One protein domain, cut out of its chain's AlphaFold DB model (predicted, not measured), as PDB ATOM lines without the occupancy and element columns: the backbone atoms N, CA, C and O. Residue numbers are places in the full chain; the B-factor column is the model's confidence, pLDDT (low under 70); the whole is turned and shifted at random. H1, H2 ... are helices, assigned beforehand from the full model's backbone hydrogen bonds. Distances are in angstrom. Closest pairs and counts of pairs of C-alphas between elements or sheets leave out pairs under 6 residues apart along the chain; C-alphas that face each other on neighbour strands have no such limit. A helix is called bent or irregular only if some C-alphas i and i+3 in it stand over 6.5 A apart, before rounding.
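Overview. This is residues 15 to 153 of the 153 residues of an uncharacterized protein of Sphingomonas sp. 28-62-11 (UniProt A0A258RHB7). Four helices run back and forth side by side in a loose, flat row, in the order H1, H2, H3, H4. H2, H3 and H4 pack one on the next, while the long H1 is set off beside H2 and its residues 15 to 32 stick out free. The printed part has 139 residues with four named helices and no named strand; the class is all helix. The whole is loose, with a radius of gyration of the C-alphas of 17.9 A and spans of 55 by 42 by 22 A.

Arrangement. Begin with H1, residues 15 to 47, which touches no helix. It is near H2, residues 66 to 88, with 16 pairs of C-alphas within 10 A, the closest at 8.1 A. Next find Ala 73 and Ile 116, where H2 touches H3, residues 98 to 122: their C-alphas, the closest of the two helices, are 4.7 A apart. This helical hairpin has a shallow tilt of 15 degrees, opposite ways. H3 and H4, residues 131 to 151, touch in a second helical hairpin, closest at the C-alphas of Gly 106 and Gly 138, 4.3 A apart. Their tilt of 36 degrees, opposite ways, is only just steep. H4 is apart from H1 and H2, and H1 is apart from H3. Every O i to N i+4 pair is within hydrogen-bond range in H1 and H4; in H2 17 of 19 are, in H3 20 of 21.

Along the chain. Find C-alpha 15 at (-42.027, -6.334, -30.574); from there H1 runs 47.4 A to C-alpha 47. H2 covers 32.3 A and is only just irregular, with C-alphas 80 and 83 6.6 A apart. H3 covers 35.5 A, with a kink of 26 degrees near residue 115. H4 covers 29.8 A and ends at C-alpha 151, (-50.583, 24.675, -55.477).

Size, cuts and confidence. The C-alphas farthest apart, of Gly 15 and Pro 51, are 56.8 A apart. The printed part has no cut. The link from H1 to H2, 18 residues, is long. Look for pLDDT under 70 at residues 51 to 57, 89 to 100 and 153.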
ATOM      1  N   GLY A  15     -41.227  -7.562 -30.492       79.06
ATOM      2  CA  GLY A  15     -42.027  -6.334 -30.574       79.06
ATOM      3  C   GLY A  15     -42.001  -5.482 -29.299       79.06
ATOM      4  O   GLY A  15     -41.984  -4.250 -29.363       79.06
ATOM      5  N   GLU A  16     -41.911  -6.112 -28.131       79.81
ATOM      6  CA  GLU A  16     -41.855  -5.408 -26.850       79.81
ATOM      7  C   GLU A  16     -40.456  -4.836 -26.572       79.81
ATOM      8  O   GLU A  16     -40.338  -3.731 -26.041       79.81
ATOM      9  N   ARG A  17     -39.389  -5.487 -27.066       79.31
ATOM     10  CA  ARG A  17     -38.025  -4.920 -27.074       79.31
ATOM     11  C   ARG A  17     -37.934  -3.671 -27.950       79.31
ATOM     12  O   ARG A  17     -37.370  -2.664 -27.521       79.31
ATOM     13  N   ILE A  18     -38.525  -3.709 -29.147       80.00
ATOM     14  CA  ILE A  18     -38.589  -2.548 -30.052       80.00
ATOM     15  C   ILE A  18     -39.381  -1.404 -29.400       80.00
ATOM     16  O   ILE A  18     -38.967  -0.245 -29.460       80.00
ATOM     17  N   THR A  19     -40.486  -1.719 -28.723       81.88
ATOM     18  CA  THR A  19     -41.321  -0.722 -28.036       81.88
ATOM     19  C   THR A  19     -40.598  -0.092 -26.841       81.88
ATOM     20  O   THR A  19     -40.621   1.131 -26.686       81.88
ATOM     21  N   GLN A  20     -39.879  -0.884 -26.039       82.25
ATOM     22  CA  GLN A  20     -39.042  -0.372 -24.948       82.25
ATOM     23  C   GLN A  20     -37.885   0.489 -25.462       82.25
ATOM     24  O   GLN A  20     -37.642   1.565 -24.912       82.25
ATOM     25  N   ALA A  21     -37.214   0.079 -26.543       82.31
ATOM     26  CA  ALA A  21     -36.165   0.875 -27.176       82.31
ATOM     27  C   ALA A  21     -36.711   2.218 -27.694       82.31
ATOM     28  O   ALA A  21     -36.133   3.268 -27.414       82.31
ATOM     29  N   ARG A  22     -37.878   2.217 -28.357       81.56
ATOM     30  CA  ARG A  22     -38.571   3.452 -28.770       81.56
ATOM     31  C   ARG A  22     -38.910   4.337 -27.572       81.56
ATOM     32  O   ARG A  22     -38.677   5.541 -27.633       81.56
ATOM     33  N   ARG A  23     -39.429   3.769 -26.478       83.06
ATOM     34  CA  ARG A  23     -39.770   4.522 -25.256       83.06
ATOM     35  C   ARG A  23     -38.532   5.137 -24.603       83.06
ATOM     36  O   ARG A  23     -38.569   6.309 -24.238       83.06
ATOM     37  N   ARG A  24     -37.432   4.385 -24.510       85.06
ATOM     38  CA  ARG A  24     -36.152   4.875 -23.983       85.06
ATOM     39  C   ARG A  24     -35.585   5.995 -24.850       85.06
ATOM     40  O   ARG A  24     -35.201   7.022 -24.309       85.06
ATOM     41  N   ASN A  25     -35.601   5.843 -26.172       83.50
ATOM     42  CA  ASN A  25     -35.121   6.878 -27.089       83.50
ATOM     43  C   ASN A  25     -35.976   8.151 -27.017       83.50
ATOM     44  O   ASN A  25     -35.428   9.247 -27.017       83.50
ATOM     45  N   LYS A  26     -37.305   8.018 -26.886       81.62
ATOM     46  CA  LYS A  26     -38.205   9.159 -26.642       81.62
ATOM     47  C   LYS A  26     -37.873   9.870 -25.330       81.62
ATOM     48  O   LYS A  26     -37.776  11.090 -25.316       81.62
ATOM     49  N   LEU A  27     -37.671   9.124 -24.242       86.62
ATOM     50  CA  LEU A  27     -37.308   9.705 -22.949       86.62
ATOM     51  C   LEU A  27     -35.947  10.409 -23.007       86.62
ATOM     52  O   LEU A  27     -35.833  11.540 -22.549       86.62
ATOM     53  N   LEU A  28     -34.940   9.771 -23.608       87.19
ATOM     54  CA  LEU A  28     -33.615  10.362 -23.805       87.19
ATOM     55  C   LEU A  28     -33.698  11.657 -24.612       87.19
ATOM     56  O   LEU A  28     -33.063  12.633 -24.232       87.19
ATOM     57  N   TYR A  29     -34.517  11.687 -25.664       81.88
ATOM     58  CA  TYR A  29     -34.758  12.892 -26.454       81.88
ATOM     59  C   TYR A  29     -35.421  14.016 -25.640       81.88
ATOM     60  O   TYR A  29     -35.024  15.176 -25.741       81.88
ATOM     61  N   LEU A  30     -36.419  13.694 -24.811       85.44
ATOM     62  CA  LEU A  30     -37.065  14.685 -23.942       85.44
ATOM     63  C   LEU A  30     -36.080  15.248 -22.913       85.44
ATOM     64  O   LEU A  30     -35.994  16.464 -22.751       85.44
ATOM     65  N   ILE A  31     -35.294  14.379 -22.272       89.88
ATOM     66  CA  ILE A  31     -34.262  14.785 -21.311       89.88
ATOM     67  C   ILE A  31     -33.202  15.643 -22.001       89.88
ATOM     68  O   ILE A  31     -32.865  16.710 -21.498       89.88
ATOM     69  N   SER A  32     -32.706  15.229 -23.171       85.50
ATOM     70  CA  SER A  32     -31.700  15.997 -23.907       85.50
ATOM     71  C   SER A  32     -32.226  17.366 -24.330       85.50
ATOM     72  O   SER A  32     -31.492  18.343 -24.262       85.50
ATOM     73  N   SER A  33     -33.499  17.451 -24.726       82.50
ATOM     74  CA  SER A  33     -34.140  18.717 -25.104       82.50
ATOM     75  C   SER A  33     -34.299  19.646 -23.900       82.50
ATOM     76  O   SER A  33     -34.035  20.841 -24.009       82.50
ATOM     77  N   LEU A  34     -34.669  19.094 -22.740       87.62
ATOM     78  CA  LEU A  34     -34.753  19.843 -21.487       87.62
ATOM     79  C   LEU A  34     -33.381  20.386 -21.070       87.62
ATOM     80  O   LEU A  34     -33.256  21.570 -20.770       87.62
ATOM     81  N   VAL A  35     -32.349  19.536 -21.092       90.50
ATOM     82  CA  VAL A  35     -30.968  19.929 -20.768       90.50
ATOM     83  C   VAL A  35     -30.474  20.996 -21.741       90.50
ATOM     84  O   VAL A  35     -29.926  22.004 -21.308       90.50
ATOM     85  N   PHE A  36     -30.715  20.822 -23.040       86.75
ATOM     86  CA  PHE A  36     -30.349  21.802 -24.059       86.75
ATOM     87  C   PHE A  36     -31.012  23.164 -23.814       86.75
ATOM     88  O   PHE A  36     -30.327  24.185 -23.812       86.75
ATOM     89  N   GLY A  37     -32.321  23.186 -23.538       83.75
ATOM     90  CA  GLY A  37     -33.044  24.417 -23.211       83.75
ATOM     91  C   GLY A  37     -32.531  25.089 -21.934       83.75
ATOM     92  O   GLY A  37     -32.360  26.308 -21.910       83.75
ATOM     93  N   ALA A  38     -32.223  24.306 -20.898       86.12
ATOM     94  CA  ALA A  38     -31.667  24.817 -19.647       86.12
ATOM     95  C   ALA A  38     -30.270  25.426 -19.841       86.12
ATOM     96  O   ALA A  38     -30.010  26.525 -19.351       86.12
ATOM     97  N   VAL A  39     -29.394  24.749 -20.592       87.56
ATOM     98  CA  VAL A  39     -28.050  25.250 -20.919       87.56
ATOM     99  C   VAL A  39     -28.150  26.542 -21.722       87.56
ATOM    100  O   VAL A  39     -27.536  27.527 -21.330       87.56
ATOM    101  N   LEU A  40     -28.975  26.583 -22.774       84.50
ATOM    102  CA  LEU A  40     -29.194  27.802 -23.558       84.50
ATOM    103  C   LEU A  40     -29.697  28.966 -22.695       84.50
ATOM    104  O   LEU A  40     -29.163  30.071 -22.780       84.50
ATOM    105  N   GLY A  41     -30.708  28.730 -21.853       81.19
ATOM    106  CA  GLY A  41     -31.268  29.758 -20.974       81.19
ATOM    107  C   GLY A  41     -30.248  30.294 -19.967       81.19
ATOM    108  O   GLY A  41     -30.169  31.504 -19.751       81.19
ATOM    109  N   ALA A  42     -29.423  29.410 -19.400       83.62
ATOM    110  CA  ALA A  42     -28.327  29.796 -18.518       83.62
ATOM    111  C   ALA A  42     -27.238  30.585 -19.264       83.62
ATOM    112  O   ALA A  42     -26.769  31.602 -18.753       83.62
ATOM    113  N   SER A  43     -26.880  30.167 -20.485       82.81
ATOM    114  CA  SER A  43     -25.916  30.878 -21.332       82.81
ATOM    115  C   SER A  43     -26.361  32.310 -21.608       82.81
ATOM    116  O   SER A  43     -25.549  33.217 -21.469       82.81
ATOM    117  N   PHE A  44     -27.644  32.546 -21.904       81.38
ATOM    118  CA  PHE A  44     -28.151  33.914 -22.034       81.38
ATOM    119  C   PHE A  44     -27.937  34.721 -20.742       81.38
ATOM    120  O   PHE A  44     -27.370  35.806 -20.790       81.38
ATOM    121  N   GLY A  45     -28.283  34.188 -19.568       78.94
ATOM    122  CA  GLY A  45     -28.099  34.916 -18.303       78.94
ATOM    123  C   GLY A  45     -26.646  35.316 -17.996       78.94
ATOM    124  O   GLY A  45     -26.410  36.395 -17.456       78.94
ATOM    125  N   VAL A  46     -25.673  34.470 -18.354       82.38
ATOM    126  CA  VAL A  46     -24.237  34.736 -18.134       82.38
ATOM    127  C   VAL A  46     -23.669  35.717 -19.160       82.38
ATOM    128  O   VAL A  46     -22.788  36.508 -18.826       82.38
ATOM    129  N   LEU A  47     -24.157  35.664 -20.400       84.62
ATOM    130  CA  LEU A  47     -23.636  36.457 -21.515       84.62
ATOM    131  C   LEU A  47     -24.300  37.841 -21.640       84.62
ATOM    132  O   LEU A  47     -23.825  38.655 -22.432       84.62
ATOM    133  N   ASP A  48     -25.361  38.131 -20.871       82.88
ATOM    134  CA  ASP A  48     -25.986  39.463 -20.816       82.88
ATOM    135  C   ASP A  48     -24.987  40.509 -20.307       82.88
ATOM    136  O   ASP A  48     -24.508  40.448 -19.168       82.88
ATOM    137  N   GLN A  49     -24.698  41.513 -21.135       81.88
ATOM    138  CA  GLN A  49     -23.717  42.552 -20.813       81.88
ATOM    139  C   GLN A  49     -24.247  43.600 -19.825       81.88
ATOM    140  O   GLN A  49     -23.509  44.484 -19.384       81.88
ATOM    141  N   ARG A  50     -25.525  43.534 -19.449       80.00
ATOM    142  CA  ARG A  50     -26.150  44.609 -18.679       80.00
ATOM    143  C   ARG A  50     -25.853  44.597 -17.191       80.00
ATOM    144  O   ARG A  50     -25.751  43.530 -16.590       80.00
ATOM    145  N   PRO A  51     -25.754  45.772 -16.552       66.12
ATOM    146  CA  PRO A  51     -25.755  45.868 -15.099       66.12
ATOM    147  C   PRO A  51     -27.188  45.682 -14.554       66.12
ATOM    148  O   PRO A  51     -28.122  46.301 -15.057       66.12
ATOM    149  N   GLY A  52     -27.379  44.837 -13.529       69.81
ATOM    150  CA  GLY A  52     -28.677  44.644 -12.854       69.81
ATOM    151  C   GLY A  52     -29.221  43.210 -12.889       69.81
ATOM    152  O   GLY A  52     -28.451  42.254 -12.909       69.81
ATOM    153  N   ASN A  53     -30.553  43.056 -12.850       64.06
ATOM    154  CA  ASN A  53     -31.232  41.754 -12.771       64.06
ATOM    155  C   ASN A  53     -31.073  40.939 -14.070       64.06
ATOM    156  O   ASN A  53     -31.893  41.024 -14.991       64.06
ATOM    157  N   ARG A  54     -29.992  40.157 -14.127       68.69
ATOM    158  CA  ARG A  54     -29.673  39.206 -15.195       68.69
ATOM    159  C   ARG A  54     -30.453  37.924 -14.959       68.69
ATOM    160  O   ARG A  54     -30.236  37.225 -13.973       68.69
ATOM    161  N   GLY A  55     -31.374  37.611 -15.858       66.56
ATOM    162  CA  GLY A  55     -32.193  36.420 -15.721       66.56
ATOM    163  C   GLY A  55     -32.982  36.116 -16.979       66.56
ATOM    164  O   GLY A  55     -33.243  36.994 -17.797       66.56
ATOM    165  N   PHE A  56     -33.403  34.858 -17.094       65.38
ATOM    166  CA  PHE A  56     -34.209  34.361 -18.211       65.38
ATOM    167  C   PHE A  56     -35.486  35.189 -18.446       65.38
ATOM    168  O   PHE A  56     -35.918  35.365 -19.578       65.38
ATOM    169  N   PHE A  57     -36.065  35.757 -17.386       69.19
ATOM    170  CA  PHE A  57     -37.269  36.587 -17.474       69.19
ATOM    171  C   PHE A  57     -37.034  37.978 -18.089       69.19
ATOM    172  O   PHE A  57     -37.994  38.622 -18.501       69.19
ATOM    173  N   SER A  58     -35.779  38.419 -18.220       73.69
ATOM    174  CA  SER A  58     -35.395  39.691 -18.854       73.69
ATOM    175  C   SER A  58     -34.995  39.511 -20.327       73.69
ATOM    176  O   SER A  58     -34.229  40.306 -20.868       73.69
ATOM    177  N   PHE A  59     -35.485  38.464 -20.997       74.31
ATOM    178  CA  PHE A  59     -35.062  38.097 -22.355       74.31
ATOM    179  C   PHE A  59     -35.375  39.165 -23.422       74.31
ATOM    180  O   PHE A  59     -34.548  39.422 -24.292       74.31
ATOM    181  N   THR A  60     -36.527  39.838 -23.326       79.25
ATOM    182  CA  THR A  60     -36.912  40.969 -24.206       79.25
ATOM    183  C   THR A  60     -36.041  42.196 -23.992       79.25
ATOM    184  O   THR A  60     -35.788  42.988 -24.893       79.25
ATOM    185  N   THR A  61     -35.575  42.302 -22.754       81.31
ATOM    186  CA  THR A  61     -34.468  43.111 -22.319       81.31
ATOM    187  C   THR A  61     -33.318  43.055 -23.307       81.31
ATOM    188  O   THR A  61     -33.013  44.041 -23.957       81.31
ATOM    189  N   MET A  62     -32.691  41.881 -23.330       81.75
ATOM    190  CA  MET A  62     -31.257  41.562 -23.340       81.75
ATOM    191  C   MET A  62     -30.318  42.359 -24.267       81.75
ATOM    192  O   MET A  62     -30.709  42.791 -25.348       81.75
ATOM    193  N   THR A  63     -29.047  42.502 -23.862       87.69
ATOM    194  CA  THR A  63     -27.979  43.064 -24.706       87.69
ATOM    195  C   THR A  63     -26.791  42.106 -24.769       87.69
ATOM    196  O   THR A  63     -26.251  41.696 -23.740       87.69
ATOM    197  N   LEU A  64     -26.400  41.735 -25.985       86.81
ATOM    198  CA  LEU A  64     -25.358  40.755 -26.279       86.81
ATOM    199  C   LEU A  64     -24.280  41.357 -27.174       86.81
ATOM    200  O   LEU A  64     -24.548  42.254 -27.970       86.81
ATOM    201  N   ASP A  65     -23.078  40.785 -27.103       90.44
ATOM    202  CA  ASP A  65     -22.077  40.998 -28.144       90.44
ATOM    203  C   ASP A  65     -22.629  40.523 -29.507       90.44
ATOM    204  O   ASP A  65     -23.217  39.432 -29.564       90.44
ATOM    205  N   PRO A  66     -22.441  41.273 -30.610       92.19
ATOM    206  CA  PRO A  66     -22.987  40.910 -31.916       92.19
ATOM    207  C   PRO A  66     -22.569  39.518 -32.407       92.19
ATOM    208  O   PRO A  66     -23.379  38.832 -33.043       92.19
ATOM    209  N   GLY A  67     -21.340  39.076 -32.114       91.56
ATOM    210  CA  GLY A  67     -20.851  37.753 -32.508       91.56
ATOM    211  C   GLY A  67     -21.520  36.633 -31.713       91.56
ATOM    212  O   GLY A  67     -21.943  35.621 -32.279       91.56
ATOM    213  N   ILE A  68     -21.697  36.846 -30.408       90.00
ATOM    214  CA  ILE A  68     -22.394  35.908 -29.518       90.00
ATOM    215  C   ILE A  68     -23.872  35.810 -29.897       90.00
ATOM    216  O   ILE A  68     -24.410  34.707 -29.999       90.00
ATOM    217  N   ALA A  69     -24.525  36.943 -30.154       92.56
ATOM    218  CA  ALA A  69     -25.913  36.997 -30.600       92.56
ATOM    219  C   ALA A  69     -26.147  36.169 -31.870       92.56
ATOM    220  O   ALA A  69     -27.103  35.393 -31.936       92.56
ATOM    221  N   LEU A  70     -25.244  36.276 -32.850       94.31
ATOM    222  CA  LEU A  70     -25.315  35.490 -34.080       94.31
ATOM    223  C   LEU A  70     -25.131  33.990 -33.810       94.31
ATOM    224  O   LEU A  70     -25.920  33.176 -34.294       94.31
ATOM    225  N   ALA A  71     -24.135  33.610 -33.006       92.62
ATOM    226  CA  ALA A  71     -23.913  32.211 -32.636       92.62
ATOM    227  C   ALA A  71     -25.132  31.612 -31.910       92.62
ATOM    228  O   ALA A  71     -25.570  30.501 -32.222       92.62
ATOM    229  N   MET A  72     -25.734  32.375 -30.996       90.88
ATOM    230  CA  MET A  72     -26.955  31.995 -30.291       90.88
ATOM    231  C   MET A  72     -28.148  31.841 -31.235       90.88
ATOM    232  O   MET A  72     -28.886  30.861 -31.127       90.88
ATOM    233  N   ALA A  73     -28.320  32.760 -32.183       93.50
ATOM    234  CA  ALA A  73     -29.364  32.679 -33.200       93.50
ATOM    235  C   ALA A  73     -29.229  31.403 -34.051       93.50
ATOM    236  O   ALA A  73     -30.223  30.715 -34.290       93.50
ATOM    237  N   VAL A  74     -28.004  31.032 -34.440       94.25
ATOM    238  CA  VAL A  74     -27.727  29.781 -35.165       94.25
ATOM    239  C   VAL A  74     -28.062  28.558 -34.308       94.25
ATOM    240  O   VAL A  74     -28.761  27.655 -34.775       94.25
ATOM    241  N   LEU A  75     -27.630  28.527 -33.043       91.75
ATOM    242  CA  LEU A  75     -27.942  27.429 -32.121       91.75
ATOM    243  C   LEU A  75     -29.452  27.264 -31.908       91.75
ATOM    244  O   LEU A  75     -29.961  26.142 -31.938       91.75
ATOM    245  N   LEU A  76     -30.175  28.373 -31.742       91.69
ATOM    246  CA  LEU A  76     -31.632  28.380 -31.628       91.69
ATOM    247  C   LEU A  76     -32.301  27.896 -32.919       91.69
ATOM    248  O   LEU A  76     -33.230  27.094 -32.846       91.69
ATOM    249  N   ALA A  77     -31.810  28.298 -34.094       91.94
ATOM    250  CA  ALA A  77     -32.320  27.811 -35.375       91.94
ATOM    251  C   ALA A  77     -32.185  26.288 -35.498       91.94
ATOM    252  O   ALA A  77     -33.148  25.597 -35.840       91.94
ATOM    253  N   PHE A  78     -31.018  25.736 -35.163       90.19
ATOM    254  CA  PHE A  78     -30.824  24.287 -35.177       90.19
ATOM    255  C   PHE A  78     -31.695  23.572 -34.145       90.19
ATOM    256  O   PHE A  78     -32.392  22.617 -34.498       90.19
ATOM    257  N   GLY A  79     -31.698  24.046 -32.900       86.06
ATOM    258  CA  GLY A  79     -32.405  23.397 -31.800       86.06
ATOM    259  C   GLY A  79     -33.929  23.459 -31.909       86.06
ATOM    260  O   GLY A  79     -34.599  22.470 -31.616       86.06
ATOM    261  N   LEU A  80     -34.479  24.595 -32.343       87.38
ATOM    262  CA  LEU A  80     -35.923  24.859 -32.310       87.38
ATOM    263  C   LEU A  80     -36.620  24.680 -33.660       87.38
ATOM    264  O   LEU A  80     -37.839  24.520 -33.685       87.38
ATOM    265  N   ILE A  81     -35.880  24.697 -34.773       87.94
ATOM    266  CA  ILE A  81     -36.462  24.576 -36.118       87.94
ATOM    267  C   ILE A  81     -35.957  23.309 -36.805       87.94
ATOM    268  O   ILE A  81     -36.741  22.397 -37.077       87.94
ATOM    269  N   PHE A  82     -34.653  23.201 -37.067       86.75
ATOM    270  CA  PHE A  82     -34.136  22.122 -37.917       86.75
ATOM    271  C   PHE A  82     -34.238  20.735 -37.277       86.75
ATOM    272  O   PHE A  82     -34.631  19.782 -37.954       86.75
ATOM    273  N   VAL A  83     -33.931  20.602 -35.981       84.25
ATOM    274  CA  VAL A  83     -34.044  19.318 -35.270       84.25
ATOM    275  C   VAL A  83     -35.499  18.820 -35.238       84.25
ATOM    276  O   VAL A  83     -35.722  17.676 -35.650       84.25
ATOM    277  N   PRO A  84     -36.505  19.625 -34.831       78.50
ATOM    278  CA  PRO A  84     -37.907  19.218 -34.911       78.50
ATOM    279  C   PRO A  84     -38.350  18.850 -36.329       78.50
ATOM    280  O   PRO A  84     -38.941  17.785 -36.515       78.50
ATOM    281  N   LEU A  85     -38.014  19.661 -37.341       80.50
ATOM    282  CA  LEU A  85     -38.355  19.369 -38.739       80.50
ATOM    283  C   LEU A  85     -37.763  18.036 -39.213       80.50
ATOM    284  O   LEU A  85     -38.459  17.245 -39.851       80.50
ATOM    285  N   TYR A  86     -36.506  17.750 -38.869       81.00
ATOM    286  CA  TYR A  86     -35.882  16.462 -39.171       81.00
ATOM    287  C   TYR A  86     -36.596  15.296 -38.472       81.00
ATOM    288  O   TYR A  86     -36.780  14.238 -39.077       81.00
ATOM    289  N   MET A  87     -37.045  15.480 -37.228       72.50
ATOM    290  CA  MET A  87     -37.786  14.449 -36.497       72.50
ATOM    291  C   MET A  87     -39.191  14.211 -37.056       72.50
ATOM    292  O   MET A  87     -39.621  13.058 -37.088       72.50
ATOM    293  N   PHE A  88     -39.886  15.233 -37.570       71.81
ATOM    294  CA  PHE A  88     -41.193  15.035 -38.216       71.81
ATOM    295  C   PHE A  88     -41.128  14.154 -39.455       71.81
ATOM    296  O   PHE A  88     -42.081  13.430 -39.720       71.81
ATOM    297  N   ARG A  89     -39.995  14.126 -40.167       69.50
ATOM    298  CA  ARG A  89     -39.791  13.195 -41.291       69.50
ATOM    299  C   ARG A  89     -39.827  11.721 -40.868       69.50
ATOM    300  O   ARG A  89     -39.859  10.854 -41.730       69.50
ATOM    301  N   LYS A  90     -39.780  11.433 -39.563       68.38
ATOM    302  CA  LYS A  90     -39.833  10.079 -38.993       68.38
ATOM    303  C   LYS A  90     -41.216   9.706 -38.446       68.38
ATOM    304  O   LYS A  90     -41.366   8.603 -37.925       68.38
ATOM    305  N   VAL A  91     -42.190  10.618 -38.493       64.06
ATOM    306  CA  VAL A  91     -43.573  10.374 -38.061       64.06
ATOM    307  C   VAL A  91     -44.389   9.919 -39.277       64.06
ATOM    308  O   VAL A  91     -44.321  10.549 -40.326       64.06
ATOM    309  N   ASP A  92     -45.111   8.805 -39.124       52.62
ATOM    310  CA  ASP A  92     -45.839   8.084 -40.181       52.62
ATOM    311  C   ASP A  92     -46.968   8.915 -40.842       52.62
ATOM    312  O   ASP A  92     -47.569   9.796 -40.219       52.62
ATOM    313  N   GLU A  93     -47.242   8.626 -42.116       59.03
ATOM    314  CA  GLU A  93     -47.847   9.519 -43.120       59.03
ATOM    315  C   GLU A  93     -49.359   9.763 -42.965       59.03
ATOM    316  O   GLU A  93     -49.867  10.778 -43.447       59.03
ATOM    317  N   LEU A  94     -50.093   8.905 -42.248       52.28
ATOM    318  CA  LEU A  94     -51.564   8.966 -42.204       52.28
ATOM    319  C   LEU A  94     -52.144  10.147 -41.394       52.28
ATOM    320  O   LEU A  94     -53.295  10.525 -41.600       52.28
ATOM    321  N   ALA A  95     -51.376  10.744 -40.478       46.75
ATOM    322  CA  ALA A  95     -51.859  11.814 -39.591       46.75
ATOM    323  C   ALA A  95     -51.624  13.232 -40.143       46.75
ATOM    324  O   ALA A  95     -52.001  14.222 -39.517       46.75
ATOM    325  N   VAL A  96     -50.973  13.357 -41.300       53.78
ATOM    326  CA  VAL A  96     -50.377  14.616 -41.746       53.78
ATOM    327  C   VAL A  96     -51.209  15.245 -42.868       53.78
ATOM    328  O   VAL A  96     -50.781  15.382 -44.013       53.78
ATOM    329  N   GLN A  97     -52.434  15.643 -42.527       63.72
ATOM    330  CA  GLN A  97     -53.279  16.453 -43.406       63.72
ATOM    331  C   GLN A  97     -52.602  17.805 -43.713       63.72
ATOM    332  O   GLN A  97     -51.901  18.367 -42.868       63.72
ATOM    333  N   HIS A  98     -52.821  18.363 -44.910       62.62
ATOM    334  CA  HIS A  98     -52.215  19.634 -45.344       62.62
ATOM    335  C   HIS A  98     -52.459  20.796 -44.365       62.62
ATOM    336  O   HIS A  98     -51.551  21.587 -44.115       62.62
ATOM    337  N   ASN A  99     -53.635  20.841 -43.730       60.38
ATOM    338  CA  ASN A  99     -53.950  21.846 -42.711       60.38
ATOM    339  C   ASN A  99     -53.100  21.681 -41.439       60.38
ATOM    340  O   ASN A  99     -52.655  22.678 -40.876       60.38
ATOM    341  N   LEU A 100     -52.802  20.445 -41.022       68.75
ATOM    342  CA  LEU A 100     -51.925  20.179 -39.877       68.75
ATOM    343  C   LEU A 100     -50.470  20.551 -40.189       68.75
ATOM    344  O   LEU A 100     -49.801  21.120 -39.334       68.75
ATOM    345  N   ARG A 101     -49.989  20.318 -41.421       73.12
ATOM    346  CA  ARG A 101     -48.653  20.786 -41.847       73.12
ATOM    347  C   ARG A 101     -48.549  22.306 -41.818       73.12
ATOM    348  O   ARG A 101     -47.574  22.823 -41.282       73.12
ATOM    349  N   ALA A 102     -49.538  23.003 -42.375       71.25
ATOM    350  CA  ALA A 102     -49.548  24.462 -42.410       71.25
ATOM    351  C   ALA A 102     -49.599  25.061 -40.996       71.25
ATOM    352  O   ALA A 102     -48.803  25.944 -40.678       71.25
ATOM    353  N   MET A 103     -50.465  24.528 -40.128       72.38
ATOM    354  CA  MET A 103     -50.577  24.979 -38.739       72.38
ATOM    355  C   MET A 103     -49.297  24.695 -37.939       72.38
ATOM    356  O   MET A 103     -48.812  25.569 -37.220       72.38
ATOM    357  N   CYS A 104     -48.693  23.513 -38.108       80.19
ATOM    358  CA  CYS A 104     -47.404  23.191 -37.495       80.19
ATOM    359  C   CYS A 104     -46.292  24.124 -37.988       80.19
ATOM    360  O   CYS A 104     -45.501  24.593 -37.176       80.19
ATOM    361  N   ALA A 105     -46.235  24.433 -39.285       82.56
ATOM    362  CA  ALA A 105     -45.221  25.329 -39.841       82.56
ATOM    363  C   ALA A 105     -45.301  26.742 -39.240       82.56
ATOM    364  O   ALA A 105     -44.276  27.278 -38.820       82.56
ATOM    365  N   GLY A 106     -46.503  27.318 -39.124       82.06
ATOM    366  CA  GLY A 106     -46.694  28.607 -38.453       82.06
ATOM    367  C   GLY A 106     -46.337  28.573 -36.967       82.06
ATOM    368  O   GLY A 106     -45.723  29.506 -36.449       82.06
ATOM    369  N   TRP A 107     -46.649  27.473 -36.282       85.25
ATOM    370  CA  TRP A 107     -46.258  27.289 -34.885       85.25
ATOM    371  C   TRP A 107     -44.733  27.202 -34.718       85.25
ATOM    372  O   TRP A 107     -44.181  27.866 -33.843       85.25
ATOM    373  N   PHE A 108     -44.032  26.472 -35.594       85.75
ATOM    374  CA  PHE A 108     -42.564  26.427 -35.606       85.75
ATOM    375  C   PHE A 108     -41.936  27.778 -35.924       85.75
ATOM    376  O   PHE A 108     -40.945  28.154 -35.297       85.75
ATOM    377  N   ALA A 109     -42.527  28.527 -36.853       88.25
ATOM    378  CA  ALA A 109     -42.078  29.873 -37.172       88.25
ATOM    379  C   ALA A 109     -42.169  30.805 -35.957       88.25
ATOM    380  O   ALA A 109     -41.249  31.580 -35.728       88.25
ATOM    381  N   MET A 110     -43.210  30.698 -35.129       90.94
ATOM    382  CA  MET A 110     -43.286  31.472 -33.884       90.94
ATOM    383  C   MET A 110     -42.330  30.943 -32.813       90.94
ATOM    384  O   MET A 110     -41.504  31.699 -32.310       90.94
ATOM    385  N   MET A 111     -42.408  29.655 -32.477       87.56
ATOM    386  CA  MET A 111     -41.657  29.068 -31.360       87.56
ATOM    387  C   MET A 111     -40.144  29.085 -31.578       87.56
ATOM    388  O   MET A 111     -39.394  29.252 -30.620       87.56
ATOM    389  N   GLY A 112     -39.693  28.918 -32.822       90.56
ATOM    390  CA  GLY A 112     -38.286  29.043 -33.189       90.56
ATOM    391  C   GLY A 112     -37.916  30.456 -33.625       90.56
ATOM    392  O   GLY A 112     -36.908  30.993 -33.177       90.56
ATOM    393  N   GLY A 113     -38.731  31.084 -34.474       92.25
ATOM    394  CA  GLY A 113     -38.398  32.377 -35.074       92.25
ATOM    395  C   GLY A 113     -38.392  33.538 -34.086       92.25
ATOM    396  O   GLY A 113     -37.508  34.383 -34.191       92.25
ATOM    397  N   TYR A 114     -39.292  33.574 -33.095       92.81
ATOM    398  CA  TYR A 114     -39.282  34.650 -32.097       92.81
ATOM    399  C   TYR A 114     -37.997  34.656 -31.248       92.81
ATOM    400  O   TYR A 114     -37.342  35.698 -31.212       92.81
ATOM    401  N   PRO A 115     -37.558  33.542 -30.623       91.50
ATOM    402  CA  PRO A 115     -36.299  33.534 -29.876       91.50
ATOM    403  C   PRO A 115     -35.071  33.863 -30.732       91.50
ATOM    404  O   PRO A 115     -34.174  34.557 -30.259       91.50
ATOM    405  N   ILE A 116     -35.031  33.402 -31.988       93.88
ATOM    406  CA  ILE A 116     -33.952  33.729 -32.936       93.88
ATOM    407  C   ILE A 116     -33.939  35.232 -33.221       93.88
ATOM    408  O   ILE A 116     -32.888  35.866 -33.145       93.88
ATOM    409  N   TRP A 117     -35.104  35.815 -33.513       94.88
ATOM    410  CA  TRP A 117     -35.236  37.247 -33.765       94.88
ATOM    411  C   TRP A 117     -34.837  38.061 -32.529       94.88
ATOM    412  O   TRP A 117     -34.045  38.993 -32.648       94.88
ATOM    413  N   GLN A 118     -35.281  37.669 -31.335       92.94
ATOM    414  CA  GLN A 118     -34.883  38.333 -30.095       92.94
ATOM    415  C   GLN A 118     -33.366  38.267 -29.863       92.94
ATOM    416  O   GLN A 118     -32.767  39.273 -29.491       92.94
ATOM    417  N   ALA A 119     -32.730  37.118 -30.114       92.00
ATOM    418  CA  ALA A 119     -31.279  36.979 -29.993       92.00
ATOM    419  C   ALA A 119     -30.539  37.908 -30.970       92.00
ATOM    420  O   ALA A 119     -29.598  38.594 -30.574       92.00
ATOM    421  N   LEU A 120     -30.999  37.991 -32.222       94.25
ATOM    422  CA  LEU A 120     -30.447  38.912 -33.220       94.25
ATOM    423  C   LEU A 120     -30.653  40.382 -32.824       94.25
ATOM    424  O   LEU A 120     -29.731  41.186 -32.971       94.25
ATOM    425  N   ALA A 121     -31.822  40.729 -32.284       93.19
ATOM    426  CA  ALA A 121     -32.113  42.076 -31.800       93.19
ATOM    427  C   ALA A 121     -31.238  42.464 -30.599       93.19
ATOM    428  O   ALA A 121     -30.736  43.586 -30.542       93.19
ATOM    429  N   ALA A 122     -30.972  41.525 -29.686       91.19
ATOM    430  CA  ALA A 122     -30.076  41.734 -28.549       91.19
ATOM    431  C   ALA A 122     -28.628  42.046 -28.971       91.19
ATOM    432  O   ALA A 122     -27.929  42.749 -28.246       91.19
ATOM    433  N   GLY A 123     -28.186  41.545 -30.133       90.81
ATOM    434  CA  GLY A 123     -26.882  41.854 -30.734       90.81
ATOM    435  C   GLY A 123     -26.880  43.023 -31.722       90.81
ATOM    436  O   GLY A 123     -25.859  43.259 -32.361       90.81
ATOM    437  N   GLY A 124     -28.008  43.719 -31.900       91.88
ATOM    438  CA  GLY A 124     -28.124  44.864 -32.808       91.88
ATOM    439  C   GLY A 124     -28.293  44.524 -34.296       91.88
ATOM    440  O   GLY A 124     -28.251  45.428 -35.126       91.88
ATOM    441  N   TRP A 125     -28.512  43.256 -34.656       92.94
ATOM    442  CA  TRP A 125     -28.685  42.824 -36.054       92.94
ATOM    443  C   TRP A 125     -30.091  43.078 -36.612       92.94
ATOM    444  O   TRP A 125     -30.284  43.104 -37.825       92.94
ATOM    445  N   ALA A 126     -31.087  43.228 -35.739       92.75
ATOM    446  CA  ALA A 126     -32.482  43.441 -36.106       92.75
ATOM    447  C   ALA A 126     -33.183  44.357 -35.093       92.75
ATOM    448  O   ALA A 126     -32.725  44.525 -33.964       92.75
ATOM    449  N   GLY A 127     -34.326  44.930 -35.479       91.31
ATOM    450  CA  GLY A 127     -35.205  45.621 -34.533       91.31
ATOM    451  C   GLY A 127     -35.831  44.650 -33.527       91.31
ATOM    452  O   GLY A 127     -35.926  43.454 -33.800       91.31
ATOM    453  N   GLN A 128     -36.284  45.165 -32.381       92.75
ATOM    454  CA  GLN A 128     -36.967  44.354 -31.368       92.75
ATOM    455  C   GLN A 128     -38.246  43.712 -31.941       92.75
ATOM    456  O   GLN A 128     -38.993  44.390 -32.659       92.75
ATOM    457  N   PRO A 129     -38.530  42.432 -31.636       92.56
ATOM    458  CA  PRO A 129     -39.765  41.782 -32.050       92.56
ATOM    459  C   PRO A 129     -40.994  42.540 -31.546       92.56
ATOM    460  O   PRO A 129     -41.081  42.933 -30.384       92.56
ATOM    461  N   THR A 130     -41.980  42.710 -32.421       92.75
ATOM    462  CA  THR A 130     -43.258  43.344 -32.082       92.75
ATOM    463  C   THR A 130     -44.376  42.312 -32.060       92.75
ATOM    464  O   THR A 130     -44.298  41.285 -32.736       92.75
ATOM    465  N   ALA A 131     -45.460  42.598 -31.333       92.44
ATOM    466  CA  ALA A 131     -46.639  41.728 -31.311       92.44
ATOM    467  C   ALA A 131     -47.188  41.470 -32.728       92.44
ATOM    468  O   ALA A 131     -47.483  40.330 -33.084       92.44
ATOM    469  N   LEU A 132     -47.240  42.516 -33.564       92.50
ATOM    470  CA  LEU A 132     -47.632  42.397 -34.970       92.50
ATOM    471  C   LEU A 132     -46.640  41.543 -35.770       92.50
ATOM    472  O   LEU A 132     -47.060  40.701 -36.558       92.50
ATOM    473  N   GLY A 133     -45.334  41.716 -35.555       91.75
ATOM    474  CA  GLY A 133     -44.303  40.921 -36.217       91.75
ATOM    475  C   GLY A 133     -44.426  39.427 -35.916       91.75
ATOM    476  O   GLY A 133     -44.378  38.614 -36.836       91.75
ATOM    477  N   ILE A 134     -44.651  39.065 -34.651       92.69
ATOM    478  CA  ILE A 134     -44.852  37.670 -34.224       92.69
ATOM    479  C   ILE A 134     -46.153  37.105 -34.813       92.69
ATOM    480  O   ILE A 134     -46.159  35.980 -35.313       92.69
ATOM    481  N   PHE A 135     -47.233  37.897 -34.814       90.56
ATOM    482  CA  PHE A 135     -48.500  37.523 -35.449       90.56
ATOM    483  C   PHE A 135     -48.318  37.221 -36.943       90.56
ATOM    484  O   PHE A 135     -48.756  36.172 -37.417       90.56
ATOM    485  N   LEU A 136     -47.627  38.098 -37.675       93.38
ATOM    486  CA  LEU A 136     -47.341  37.905 -39.097       93.38
ATOM    487  C   LEU A 136     -46.411  36.711 -39.340       93.38
ATOM    488  O   LEU A 136     -46.608  35.987 -40.312       93.38
ATOM    489  N   LEU A 137     -45.451  36.457 -38.447       91.50
ATOM    490  CA  LEU A 137     -44.595  35.270 -38.498       91.50
ATOM    491  C   LEU A 137     -45.426  33.987 -38.414       91.50
ATOM    492  O   LEU A 137     -45.295  33.116 -39.267       91.50
ATOM    493  N   GLY A 138     -46.312  33.869 -37.428       90.56
ATOM    494  CA  GLY A 138     -47.131  32.667 -37.273       90.56
ATOM    495  C   GLY A 138     -48.192  32.522 -38.356       90.56
ATOM    496  O   GLY A 138     -48.263  31.507 -39.057       90.56
ATOM    497  N   TYR A 139     -49.029  33.547 -38.501       90.00
ATOM    498  CA  TYR A 139     -50.187  33.502 -39.386       90.00
ATOM    499  C   TYR A 139     -49.779  33.579 -40.858       90.00
ATOM    500  O   TYR A 139     -50.254  32.794 -41.679       90.00
ATOM    501  N   GLY A 140     -48.828  34.456 -41.185       91.12
ATOM    502  CA  GLY A 140     -48.289  34.587 -42.536       91.12
ATOM    503  C   GLY A 140     -47.605  33.307 -43.005       91.12
ATOM    504  O   GLY A 140     -47.923  32.821 -44.091       91.12
ATOM    505  N   VAL A 141     -46.750  32.689 -42.178       91.56
ATOM    506  CA  VAL A 141     -46.128  31.400 -42.540       91.56
ATOM    507  C   VAL A 141     -47.176  30.300 -42.693       91.56
ATOM    508  O   VAL A 141     -47.068  29.501 -43.623       91.56
ATOM    509  N   THR A 142     -48.216  30.272 -41.854       88.94
ATOM    510  CA  THR A 142     -49.329  29.317 -42.007       88.94
ATOM    511  C   THR A 142     -50.011  29.470 -43.367       88.94
ATOM    512  O   THR A 142     -50.150  28.483 -44.093       88.94
ATOM    513  N   ILE A 143     -50.393  30.698 -43.741       89.62
ATOM    514  CA  ILE A 143     -51.050  30.984 -45.027       89.62
ATOM    515  C   ILE A 143     -50.144  30.598 -46.193       89.62
ATOM    516  O   ILE A 143     -50.573  29.867 -47.084       89.62
ATOM    517  N   VAL A 144     -48.892  31.056 -46.187       89.81
ATOM    518  CA  VAL A 144     -47.937  30.775 -47.266       89.81
ATOM    519  C   VAL A 144     -47.720  29.269 -47.405       89.81
ATOM    520  O   VAL A 144     -47.789  28.743 -48.513       89.81
ATOM    521  N   THR A 145     -47.537  28.552 -46.293       86.88
ATOM    522  CA  THR A 145     -47.355  27.092 -46.310       86.88
ATOM    523  C   THR A 145     -48.587  26.386 -46.872       86.88
ATOM    524  O   THR A 145     -48.448  25.472 -47.685       86.88
ATOM    525  N   TYR A 146     -49.789  26.818 -46.481       84.25
ATOM    526  CA  TYR A 146     -51.037  26.284 -47.021       84.25
ATOM    527  C   TYR A 146     -51.161  26.527 -48.530       84.25
ATOM    528  O   TYR A 146     -51.455  25.589 -49.268       84.25
ATOM    529  N   LEU A 147     -50.909  27.751 -49.002       86.94
ATOM    530  CA  LEU A 147     -50.995  28.094 -50.425       86.94
ATOM    531  C   LEU A 147     -49.986  27.297 -51.259       86.94
ATOM    532  O   LEU A 147     -50.360  26.722 -52.277       86.94
ATOM    533  N   VAL A 148     -48.737  27.191 -50.793       86.12
ATOM    534  CA  VAL A 148     -47.694  26.394 -51.456       86.12
ATOM    535  C   VAL A 148     -48.070  24.914 -51.500       86.12
ATOM    536  O   VAL A 148     -47.874  24.269 -52.528       86.12
ATOM    537  N   ALA A 149     -48.616  24.363 -50.413       82.94
ATOM    538  CA  ALA A 149     -49.085  22.980 -50.393       82.94
ATOM    539  C   ALA A 149     -50.251  22.779 -51.371       82.94
ATOM    540  O   ALA A 149     -50.218  21.857 -52.181       82.94
ATOM    541  N   LYS A 150     -51.238  23.682 -51.350       79.75
ATOM    542  CA  LYS A 150     -52.403  23.646 -52.238       79.75
ATOM    543  C   LYS A 150     -52.012  23.718 -53.713       79.75
ATOM    544  O   LYS A 150     -52.597  23.006 -54.507       79.75
ATOM    545  N   TRP A 151     -51.037  24.547 -54.084       84.62
ATOM    546  CA  TRP A 151     -50.583  24.675 -55.477       84.62
ATOM    547  C   TRP A 151     -49.746  23.493 -55.973       84.62
ATOM    548  O   TRP A 151     -49.517  23.368 -57.171       84.62
ATOM    549  N   ARG A 152     -49.253  22.647 -55.065       75.75
ATOM    550  CA  ARG A 152     -48.490  21.433 -55.392       75.75
ATOM    551  C   ARG A 152     -49.353  20.169 -55.455       75.75
ATOM    552  O   ARG A 152     -48.795  19.106 -55.715       75.75
ATOM    553  N   THR A 153     -50.654  20.278 -55.172       61.09
ATOM    554  CA  THR A 153     -51.628  19.174 -55.226       61.09
ATOM    555  C   THR A 153     -52.550  19.368 -56.417       61.09
ATOM    556  O   THR A 153     -52.898  18.348 -57.042       61.09
TER     557      THR A 153